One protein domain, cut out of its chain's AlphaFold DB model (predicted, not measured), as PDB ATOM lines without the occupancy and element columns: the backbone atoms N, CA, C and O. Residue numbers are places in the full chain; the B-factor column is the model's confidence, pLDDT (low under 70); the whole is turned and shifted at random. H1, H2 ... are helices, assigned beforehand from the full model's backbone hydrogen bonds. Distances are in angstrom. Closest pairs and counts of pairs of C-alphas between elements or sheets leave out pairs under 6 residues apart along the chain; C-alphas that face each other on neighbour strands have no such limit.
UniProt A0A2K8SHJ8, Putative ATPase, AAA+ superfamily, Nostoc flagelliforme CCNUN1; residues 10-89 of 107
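What this domain is: This is residues 10 to 89 of the 107 residues of the protein "Putative ATPase, AAA+ superfamily" of Nostoc flagelliforme CCNUN1 (UniProt A0A2K8SHJ8). Two long helices, H3 and H4, pack on each other at a slant and run the same way, and a long loop, residues 46 to 62, leads back outside the pair from the end of H3 to the start of H4. H5 sticks out beyond H4, while H1 and H2 form a small pair away from this body. The printed part has 80 residues, with five named helices in the order H1 to H5 that hold 54 of them, and no named strand; the class is all helix. The whole is only just loose, close to extended, with radius of gyration of the C-alphas 17.5 A, and flat, spanning 49 by 40 by 18 A.

Where its parts are: H3, residues 31 to 45, measures 21.5 A; H4, 63 to 77, 21.2 A. H2 is 16 to 25, H5 79 to 88. H1, 10 to 13, begins at C-alpha 10 (513.637, 658.452, 288.333); H5 ends at C-alpha 88 (550.821, 667.004, 265.640).

How they stand to each other: H3 and H4 touch, C-alphas of Leu 37 and Phe 70 closest at 6.4 A, at a steep tilt of 42 degrees, the same way. H4 and H5 meet only through their link. H1 and H2 touch, C-alphas of Phe 11 and Lys 19 closest at 5.8 A. H2 and H3 are apart. Every O i to N i+4 pair is within hydrogen-bond range in H2, H3 and H4; in H5, 5 of 6; H1 is too short for one.

The domain as a whole: The printed part has no cut. H3 to H4 is a long link. Residues 25 to 29 and 80 to 89 have pLDDT under 70.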
ATOM      1  N   GLU A  10     513.131 659.827 288.415       80.00
ATOM      2  CA  GLU A  10     513.637 658.452 288.333       80.00
ATOM      3  C   GLU A  10     514.184 657.964 289.682       80.00
ATOM      4  O   GLU A  10     513.909 656.843 290.110       80.00
ATOM      5  N   PHE A  11     514.879 658.838 290.421       76.44
ATOM      6  CA  PHE A  11     515.404 658.502 291.741       76.44
ATOM      7  C   PHE A  11     514.340 658.527 292.835       76.44
ATOM      8  O   PHE A  11     514.557 657.903 293.863       76.44
ATOM      9  N   LEU A  12     513.183 659.183 292.661       77.12
ATOM     10  CA  LEU A  12     512.097 659.141 293.657       77.12
ATOM     11  C   LEU A  12     511.479 657.741 293.749       77.12
ATOM     12  O   LEU A  12     511.150 657.295 294.851       77.12
ATOM     13  N   GLN A  13     511.368 657.055 292.609       81.88
ATOM     14  CA  GLN A  13     510.803 655.706 292.513       81.88
ATOM     15  C   GLN A  13     511.851 654.593 292.656       81.88
ATOM     16  O   GLN A  13     511.493 653.431 292.825       81.88
ATOM     17  N   ALA A  14     513.142 654.935 292.640       81.56
ATOM     18  CA  ALA A  14     514.218 653.965 292.792       81.56
ATOM     19  C   ALA A  14     514.301 653.369 294.220       81.56
ATOM     20  O   ALA A  14     513.919 654.031 295.200       81.56
ATOM     21  N   PRO A  15     514.870 652.154 294.360       83.06
ATOM     22  CA  PRO A  15     515.232 651.575 295.653       83.06
ATOM     23  C   PRO A  15     516.153 652.499 296.462       83.06
ATOM     24  O   PRO A  15     516.908 653.300 295.898       83.06
ATOM     25  N   SER A  16     516.115 652.374 297.790       78.56
ATOM     26  CA  SER A  16     516.902 653.186 298.732       78.56
ATOM     27  C   SER A  16     518.399 653.218 298.408       78.56
ATOM     28  O   SER A  16     519.019 654.276 298.503       78.56
ATOM     29  N   ASP A  17     518.964 652.107 297.941       80.25
ATOM     30  CA  ASP A  17     520.393 652.004 297.622       80.25
ATOM     31  C   ASP A  17     520.796 652.899 296.442       80.25
ATOM     32  O   ASP A  17     521.831 653.571 296.476       80.25
ATOM     33  N   ASN A  18     519.932 653.002 295.429       76.25
ATOM     34  CA  ASN A  18     520.157 653.859 294.264       76.25
ATOM     35  C   ASN A  18     519.977 655.344 294.603       76.25
ATOM     36  O   ASN A  18     520.707 656.189 294.081       76.25
ATOM     37  N   LYS A  19     519.063 655.668 295.528       79.00
ATOM     38  CA  LYS A  19     518.923 657.028 296.078       79.00
ATOM     39  C   LYS A  19     520.180 657.450 296.833       79.00
ATOM     40  O   LYS A  19     520.680 658.553 296.631       79.00
ATOM     41  N   LEU A  20     520.718 656.569 297.676       76.06
ATOM     42  CA  LEU A  20     521.941 656.843 298.431       76.06
ATOM     43  C   LEU A  20     523.142 657.038 297.508       76.06
ATOM     44  O   LEU A  20     523.960 657.919 297.762       76.06
ATOM     45  N   LYS A  21     523.234 656.267 296.422       78.88
ATOM     46  CA  LYS A  21     524.281 656.443 295.411       78.88
ATOM     47  C   LYS A  21     524.223 657.831 294.762       78.88
ATOM     48  O   LYS A  21     525.238 658.518 294.735       78.88
ATOM     49  N   TYR A  22     523.032 658.291 294.366       75.38
ATOM     50  CA  TYR A  22     522.828 659.640 293.817       75.38
ATOM     51  C   TYR A  22     523.367 660.738 294.747       75.38
ATOM     52  O   TYR A  22     524.116 661.607 294.311       75.38
ATOM     53  N   PHE A  23     523.051 660.680 296.043       73.75
ATOM     54  CA  PHE A  23     523.537 661.678 297.004       73.75
ATOM     55  C   PHE A  23     525.018 661.524 297.364       73.75
ATOM     56  O   PHE A  23     525.661 662.517 297.684       73.75
ATOM     57  N   LYS A  24     525.580 660.312 297.304       71.06
ATOM     58  CA  LYS A  24     527.025 660.099 297.496       71.06
ATOM     59  C   LYS A  24     527.845 660.723 296.370       71.06
ATOM     60  O   LYS A  24     528.920 661.260 296.625       71.06
ATOM     61  N   ASP A  25     527.318 660.679 295.151       67.25
ATOM     62  CA  ASP A  25     527.987 661.218 293.968       67.25
ATOM     63  C   ASP A  25     527.744 662.730 293.798       67.25
ATOM     64  O   ASP A  25     528.498 663.416 293.103       67.25
ATOM     65  N   ILE A  26     526.722 663.275 294.468       64.44
ATOM     66  CA  ILE A  26     526.366 664.693 294.414       64.44
ATOM     67  C   ILE A  26     526.863 665.412 295.654       64.44
ATOM     68  O   ILE A  26     526.308 665.342 296.746       64.44
ATOM     69  N   ILE A  27     527.899 666.205 295.436       59.91
ATOM     70  CA  ILE A  27     528.440 667.109 296.436       59.91
ATOM     71  C   ILE A  27     527.880 668.494 296.133       59.91
ATOM     72  O   ILE A  27     528.100 669.028 295.046       59.91
ATOM     73  N   VAL A  28     527.162 669.082 297.089       66.69
ATOM     74  CA  VAL A  28     526.695 670.471 296.994       66.69
ATOM     75  C   VAL A  28     527.798 671.367 297.560       66.69
ATOM     76  O   VAL A  28     527.964 671.420 298.781       66.69
ATOM     77  N   PRO A  29     528.599 672.049 296.721       67.81
ATOM     78  CA  PRO A  29     529.614 672.953 297.231       67.81
ATOM     79  C   PRO A  29     528.944 674.096 297.991       67.81
ATOM     80  O   PRO A  29     527.927 674.643 297.556       67.81
ATOM     81  N   HIS A  30     529.544 674.494 299.113       73.88
ATOM     82  CA  HIS A  30     529.143 675.711 299.808       73.88
ATOM     83  C   HIS A  30     529.196 676.899 298.834       73.88
ATOM     84  O   HIS A  30     530.120 676.996 298.021       73.88
ATOM     85  N   ARG A  31     528.230 677.823 298.921       76.88
ATOM     86  CA  ARG A  31     528.083 678.953 297.982       76.88
ATOM     87  C   ARG A  31     529.399 679.705 297.753       76.88
ATOM     88  O   ARG A  31     529.742 679.989 296.612       76.88
ATOM     89  N   ASN A  32     530.154 679.954 298.821       77.00
ATOM     90  CA  ASN A  32     531.428 680.675 298.743       77.00
ATOM     91  C   ASN A  32     532.490 679.902 297.950       77.00
ATOM     92  O   ASN A  32     533.225 680.505 297.182       77.00
ATOM     93  N   ILE A  33     532.537 678.571 298.078       76.69
ATOM     94  CA  ILE A  33     533.469 677.725 297.315       76.69
ATOM     95  C   ILE A  33     533.146 677.819 295.827       76.69
ATOM     96  O   ILE A  33     534.055 677.942 295.015       76.69
ATOM     97  N   LYS A  34     531.855 677.802 295.472       82.19
ATOM     98  CA  LYS A  34     531.426 677.950 294.080       82.19
ATOM     99  C   LYS A  34     531.828 679.314 293.508       82.19
ATOM    100  O   LYS A  34     532.417 679.357 292.440       82.19
ATOM    101  N   LEU A  35     531.555 680.398 294.234       83.75
ATOM    102  CA  LEU A  35     531.898 681.753 293.789       83.75
ATOM    103  C   LEU A  35     533.405 681.929 293.582       83.75
ATOM    104  O   LEU A  35     533.821 682.439 292.547       83.75
ATOM    105  N   VAL A  36     534.213 681.461 294.536       83.88
ATOM    106  CA  VAL A  36     535.676 681.513 294.429       83.88
ATOM    107  C   VAL A  36     536.159 680.674 293.247       83.88
ATOM    108  O   VAL A  36     536.993 681.133 292.478       83.88
ATOM    109  N   LEU A  37     535.621 679.465 293.061       85.94
ATOM    110  CA  LEU A  37     535.976 678.599 291.937       85.94
ATOM    111  C   LEU A  37     535.663 679.248 290.580       85.94
ATOM    112  O   LEU A  37     536.485 679.173 289.671       85.94
ATOM    113  N   ASP A  38     534.497 679.881 290.449       86.38
ATOM    114  CA  ASP A  38     534.078 680.538 289.209       86.38
ATOM    115  C   ASP A  38     534.978 681.755 288.900       86.38
ATOM    116  O   ASP A  38     535.394 681.938 287.756       86.38
ATOM    117  N   GLN A  39     535.357 682.538 289.919       85.38
ATOM    118  CA  GLN A  39     536.314 683.645 289.772       85.38
ATOM    119  C   GLN A  39     537.718 683.160 289.386       85.38
ATOM    120  O   GLN A  39     538.323 683.710 288.469       85.38
ATOM    121  N   LEU A  40     538.212 682.106 290.046       86.06
ATOM    122  CA  LEU A  40     539.505 681.495 289.730       86.06
ATOM    123  C   LEU A  40     539.557 681.019 288.279       86.06
ATOM    124  O   LEU A  40     540.549 681.246 287.595       86.06
ATOM    125  N   LEU A  41     538.495 680.357 287.809       86.69
ATOM    126  CA  LEU A  41     538.424 679.859 286.436       86.69
ATOM    127  C   LEU A  41     538.416 680.994 285.422       86.69
ATOM    128  O   LEU A  41     539.175 680.924 284.463       86.69
ATOM    129  N   LYS A  42     537.610 682.036 285.649       86.50
ATOM    130  CA  LYS A  42     537.558 683.191 284.747       86.50
ATOM    131  C   LYS A  42     538.952 683.792 284.551       86.50
ATOM    132  O   LYS A  42     539.423 683.901 283.428       86.50
ATOM    133  N   ASN A  43     539.627 684.090 285.655       84.69
ATOM    134  CA  ASN A  43     540.942 684.716 285.629       84.69
ATOM    135  C   ASN A  43     542.053 683.797 285.085       84.69
ATOM    136  O   ASN A  43     543.098 684.280 284.670       84.69
ATOM    137  N   ALA A  44     541.876 682.474 285.158       84.19
ATOM    138  CA  ALA A  44     542.842 681.519 284.620       84.19
ATOM    139  C   ALA A  44     542.691 681.307 283.106       84.19
ATOM    140  O   ALA A  44     543.666 680.955 282.451       84.19
ATOM    141  N   ILE A  45     541.479 681.478 282.571       84.38
ATOM    142  CA  ILE A  45     541.184 681.346 281.137       84.38
ATOM    143  C   ILE A  45     541.521 682.645 280.401       84.38
ATOM    144  O   ILE A  45     542.122 682.601 279.332       84.38
ATOM    145  N   GLU A  46     541.186 683.792 280.993       81.62
ATOM    146  CA  GLU A  46     541.469 685.125 280.454       81.62
ATOM    147  C   GLU A  46     542.397 685.880 281.422       81.62
ATOM    148  O   GLU A  46     541.931 686.701 282.218       81.62
ATOM    149  N   PRO A  47     543.704 685.563 281.438       77.19
ATOM    150  CA  PRO A  47     544.646 686.268 282.290       77.19
ATOM    151  C   PRO A  47     544.985 687.635 281.683       77.19
ATOM    152  O   PRO A  47     545.686 687.714 280.677       77.19
ATOM    153  N   ASP A  48     544.527 688.709 282.326       73.69
ATOM    154  CA  ASP A  48     544.967 690.073 281.996       73.69
ATOM    155  C   ASP A  48     546.403 690.349 282.492       73.69
ATOM    156  O   ASP A  48     547.105 691.184 281.925       73.69
ATOM    157  N   ASP A  49     546.848 689.650 283.548       73.88
ATOM    158  CA  ASP A  49     548.162 689.825 284.185       73.88
ATOM    159  C   ASP A  49     548.595 688.562 284.970       73.88
ATOM    160  O   ASP A  49     547.844 687.583 285.076       73.88
ATOM    161  N   ALA A  50     549.797 688.561 285.556       76.44
ATOM    162  CA  ALA A  50     550.256 687.481 286.435       76.44
ATOM    163  C   ALA A  50     549.505 687.489 287.784       76.44
ATOM    164  O   ALA A  50     549.585 688.442 288.557       76.44
ATOM    165  N   LEU A  51     548.805 686.393 288.106       76.88
ATOM    166  CA  LEU A  51     547.960 686.290 289.303       76.88
ATOM    167  C   LEU A  51     548.450 685.205 290.271       76.88
ATOM    168  O   LEU A  51     548.660 684.054 289.889       76.88
ATOM    169  N   VAL A  52     548.568 685.561 291.555       77.94
ATOM    170  CA  VAL A  52     548.906 684.638 292.652       77.94
ATOM    171  C   VAL A  52     547.708 684.490 293.586       77.94
ATOM    172  O   VAL A  52     547.221 685.468 294.150       77.94
ATOM    173  N   TYR A  53     547.250 683.252 293.792       80.62
ATOM    174  CA  TYR A  53     546.112 682.945 294.661       80.62
ATOM    175  C   TYR A  53     546.557 682.321 295.980       80.62
ATOM    176  O   TYR A  53     547.152 681.243 296.000       80.62
ATOM    177  N   LEU A  54     546.190 682.958 297.093       81.38
ATOM    178  CA  LEU A  54     546.406 682.434 298.439       81.38
ATOM    179  C   LEU A  54     545.075 681.997 299.063       81.38
ATOM    180  O   LEU A  54     544.179 682.810 299.276       81.38
ATOM    181  N   VAL A  55     544.955 680.707 299.393       80.00
ATOM    182  CA  VAL A  55     543.760 680.131 300.032       80.00
ATOM    183  C   VAL A  55     544.127 679.573 301.408       80.00
ATOM    184  O   VAL A  55     544.883 678.608 301.510       80.00
ATOM    185  N   PHE A  56     543.546 680.131 302.473       81.56
ATOM    186  CA  PHE A  56     543.782 679.726 303.865       81.56
ATOM    187  C   PHE A  56     542.469 679.427 304.611       81.56
ATOM    188  O   PHE A  56     541.383 679.777 304.159       81.56
ATOM    189  N   GLY A  57     542.554 678.710 305.735       80.75
ATOM    190  CA  GLY A  57     541.401 678.364 306.578       80.75
ATOM    191  C   GLY A  57     541.618 677.091 307.395       80.75
ATOM    192  O   GLY A  57     542.606 676.382 307.185       80.75
ATOM    193  N   VAL A  58     540.676 676.754 308.281       83.81
ATOM    194  CA  VAL A  58     540.765 675.566 309.157       83.81
ATOM    195  C   VAL A  58     540.768 674.247 308.371       83.81
ATOM    196  O   VAL A  58     540.445 674.202 307.177       83.81
ATOM    197  N   THR A  59     541.206 673.155 308.994       83.00
ATOM    198  CA  THR A  59     541.203 671.825 308.366       83.00
ATOM    199  C   THR A  59     539.767 671.384 308.044       83.00
ATOM    200  O   THR A  59     538.807 671.849 308.647       83.00
ATOM    201  N   GLY A  60     539.586 670.553 307.014       78.88
ATOM    202  CA  GLY A  60     538.260 670.032 306.644       78.88
ATOM    203  C   GLY A  60     537.335 670.972 305.850       78.88
ATOM    204  O   GLY A  60     536.372 670.490 305.272       78.88
ATOM    205  N   VAL A  61     537.642 672.268 305.692       80.44
ATOM    206  CA  VAL A  61     536.780 673.220 304.933       80.44
ATOM    207  C   VAL A  61     536.762 673.016 303.410       80.44
ATOM    208  O   VAL A  61     536.100 673.754 302.688       80.44
ATOM    209  N   GLY A  62     537.524 672.047 302.895       79.12
ATOM    210  CA  GLY A  62     537.525 671.713 301.469       79.12
ATOM    211  C   GLY A  62     538.536 672.467 300.597       79.12
ATOM    212  O   GLY A  62     538.393 672.438 299.381       79.12
ATOM    213  N   LYS A  63     539.593 673.079 301.153       86.50
ATOM    214  CA  LYS A  63     540.657 673.753 300.362       86.50
ATOM    215  C   LYS A  63     541.310 672.828 299.327       86.50
ATOM    216  O   LYS A  63     541.370 673.154 298.147       86.50
ATOM    217  N   SER A  64     541.730 671.633 299.750       85.31
ATOM    218  CA  SER A  64     542.315 670.634 298.843       85.31
ATOM    219  C   SER A  64     541.319 670.183 297.773       85.31
ATOM    220  O   SER A  64     541.707 669.875 296.650       85.31
ATOM    221  N   ARG A  65     540.020 670.186 298.102       83.94
ATOM    222  CA  ARG A  65     538.955 669.853 297.154       83.94
ATOM    223  C   ARG A  65     538.724 670.970 296.140       83.94
ATOM    224  O   ARG A  65     538.558 670.660 294.968       83.94
ATOM    225  N   LEU A  66     538.753 672.233 296.571       84.38
ATOM    226  CA  LEU A  66     538.685 673.401 295.690       84.38
ATOM    227  C   LEU A  66     539.804 673.346 294.644       84.38
ATOM    228  O   LEU A  66     539.517 673.467 293.458       84.38
ATOM    229  N   LYS A  67     541.045 673.069 295.071       85.75
ATOM    230  CA  LYS A  67     542.192 672.876 294.169       85.75
ATOM    231  C   LYS A  67     541.939 671.764 293.146       85.75
ATOM    232  O   LYS A  67     542.067 672.003 291.951       85.75
ATOM    233  N   ALA A  68     541.541 670.576 293.603       85.94
ATOM    234  CA  ALA A  68     541.303 669.436 292.715       85.94
ATOM    235  C   ALA A  68     540.171 669.694 291.701       85.94
ATOM    236  O   ALA A  68     540.264 669.297 290.541       85.94
ATOM    237  N   GLU A  69     539.098 670.362 292.126       85.19
ATOM    238  CA  GLU A  69     537.980 670.705 291.244       85.19
ATOM    239  C   GLU A  69     538.362 671.799 290.236       85.19
ATOM    240  O   GLU A  69     537.982 671.708 289.069       85.19
ATOM    241  N   PHE A  70     539.143 672.796 290.661       87.56
ATOM    242  CA  PHE A  70     539.704 673.821 289.781       87.56
ATOM    243  C   PHE A  70     540.577 673.200 288.689       87.56
ATOM    244  O   PHE A  70     540.303 673.404 287.509       87.56
ATOM    245  N   GLU A  71     541.547 672.359 289.064       86.50
ATOM    246  CA  GLU A  71     542.424 671.650 288.122       86.50
ATOM    247  C   GLU A  71     541.620 670.804 287.130       86.50
ATOM    248  O   GLU A  71     541.831 670.883 285.922       86.50
ATOM    249  N   LYS A  72     540.643 670.033 287.623       86.62
ATOM    250  CA  LYS A  72     539.785 669.196 286.778       86.62
ATOM    251  C   LYS A  72     539.028 670.016 285.732       86.62
ATOM    252  O   LYS A  72     538.911 669.585 284.586       86.62
ATOM    253  N   ARG A  73     538.475 671.169 286.119       86.69
ATOM    254  CA  ARG A  73     537.708 672.037 285.214       86.69
ATOM    255  C   ARG A  73     538.604 672.764 284.225       86.69
ATOM    256  O   ARG A  73     538.242 672.830 283.055       86.69
ATOM    257  N   LEU A  74     539.762 673.234 284.677       87.19
ATOM    258  CA  LEU A  74     540.756 673.879 283.828       87.19
ATOM    259  C   LEU A  74     541.245 672.910 282.742       87.19
ATOM    260  O   LEU A  74     541.174 673.218 281.559       87.19
ATOM    261  N   LEU A  75     541.622 671.687 283.128       85.75
ATOM    262  CA  LEU A  75     542.032 670.643 282.185       85.75
ATOM    263  C   LEU A  75     540.921 670.271 281.204       85.75
ATOM    264  O   LEU A  75     541.199 670.022 280.039       85.75
ATOM    265  N   LYS A  76     539.666 670.230 281.664       86.81
ATOM    266  CA  LYS A  76     538.521 669.974 280.786       86.81
ATOM    267  C   LYS A  76     538.320 671.102 279.771       86.81
ATOM    268  O   LYS A  76     537.943 670.807 278.646       86.81
ATOM    269  N   HIS A  77     538.551 672.354 280.164       85.12
ATOM    270  CA  HIS A  77     538.415 673.508 279.274       85.12
ATOM    271  C   HIS A  77     539.448 673.471 278.140       85.12
ATOM    272  O   HIS A  77     539.086 673.635 276.985       85.12
ATOM    273  N   PHE A  78     540.702 673.142 278.458       82.19
ATOM    274  CA  PHE A  78     541.790 673.045 277.476       82.19
ATOM    275  C   PHE A  78     541.959 671.647 276.860       82.19
ATOM    276  O   PHE A  78     542.932 671.398 276.150       82.19
ATOM    277  N   ALA A  79     541.053 670.702 277.133       78.69
ATOM    278  CA  ALA A  79     541.196 669.317 276.678       78.69
ATOM    279  C   ALA A  79     541.299 669.227 275.148       78.69
ATOM    280  O   ALA A  79     542.158 668.512 274.629       78.69
ATOM    281  N   ASP A  80     540.470 669.998 274.444       69.69
ATOM    282  CA  ASP A  80     540.424 670.012 272.981       69.69
ATOM    283  C   ASP A  80     541.711 670.610 272.380       69.69
ATOM    284  O   ASP A  80     542.275 670.069 271.425       69.69
ATOM    285  N   GLU A  81     542.251 671.662 273.000       67.06
ATOM    286  CA  GLU A  81     543.527 672.269 272.604       67.06
ATOM    287  C   GLU A  81     544.708 671.320 272.845       67.06
ATOM    288  O   GLU A  81     545.549 671.138 271.961       67.06
ATOM    289  N   ILE A  82     544.743 670.639 273.995       62.69
ATOM    290  CA  ILE A  82     545.794 669.670 274.334       62.69
ATOM    291  C   ILE A  82     545.810 668.510 273.329       62.69
ATOM    292  O   ILE A  82     546.884 668.116 272.863       62.69
ATOM    293  N   ILE A  83     544.644 667.982 272.945       62.28
ATOM    294  CA  ILE A  83     544.541 666.896 271.956       62.28
ATOM    295  C   ILE A  83     545.089 667.345 270.592       62.28
ATOM    296  O   ILE A  83     545.795 666.577 269.934       62.28
ATOM    297  N   SER A  84     544.838 668.595 270.191       55.91
ATOM    298  CA  SER A  84     545.324 669.139 268.913       55.91
ATOM    299  C   SER A  84     546.862 669.211 268.830       55.91
ATOM    300  O   SER A  84     547.444 668.959 267.771       55.91
ATOM    301  N   ILE A  85     547.536 669.481 269.953       57.47
ATOM    302  CA  ILE A  85     549.003 669.579 270.042       57.47
ATOM    303  C   ILE A  85     549.633 668.178 270.064       57.47
ATOM    304  O   ILE A  85     550.636 667.921 269.388       57.47
ATOM    305  N   VAL A  86     549.012 667.247 270.796       56.78
ATOM    306  CA  VAL A  86     549.438 665.840 270.864       56.78
ATOM    307  C   VAL A  86     549.232 665.128 269.521       56.78
ATOM    308  O   VAL A  86     550.028 664.266 269.164       56.78
ATOM    309  N   GLY A  87     548.227 665.518 268.729       49.75
ATOM    310  CA  GLY A  87     548.006 664.984 267.381       49.75
ATOM    311  C   GLY A  87     549.074 665.385 266.354       49.75
ATOM    312  O   GLY A  87     549.321 664.635 265.412       49.75
ATOM    313  N   LYS A  88     549.744 666.532 266.536       49.19
ATOM    314  CA  LYS A  88     550.821 667.004 265.640       49.19
ATOM    315  C   LYS A  88     552.204 666.467 266.006       49.19
ATOM    316  O   LYS A  88     553.091 666.427 265.158       49.19
ATOM    317  N   SER A  89     552.388 666.038 267.249       43.34
ATOM    318  CA  SER A  89     553.666 665.542 267.755       43.34
ATOM    319  C   SER A  89     553.518 664.056 268.047       43.34
ATOM    320  O   SER A  89     552.981 663.699 269.089       43.34
TER     321      SER A  89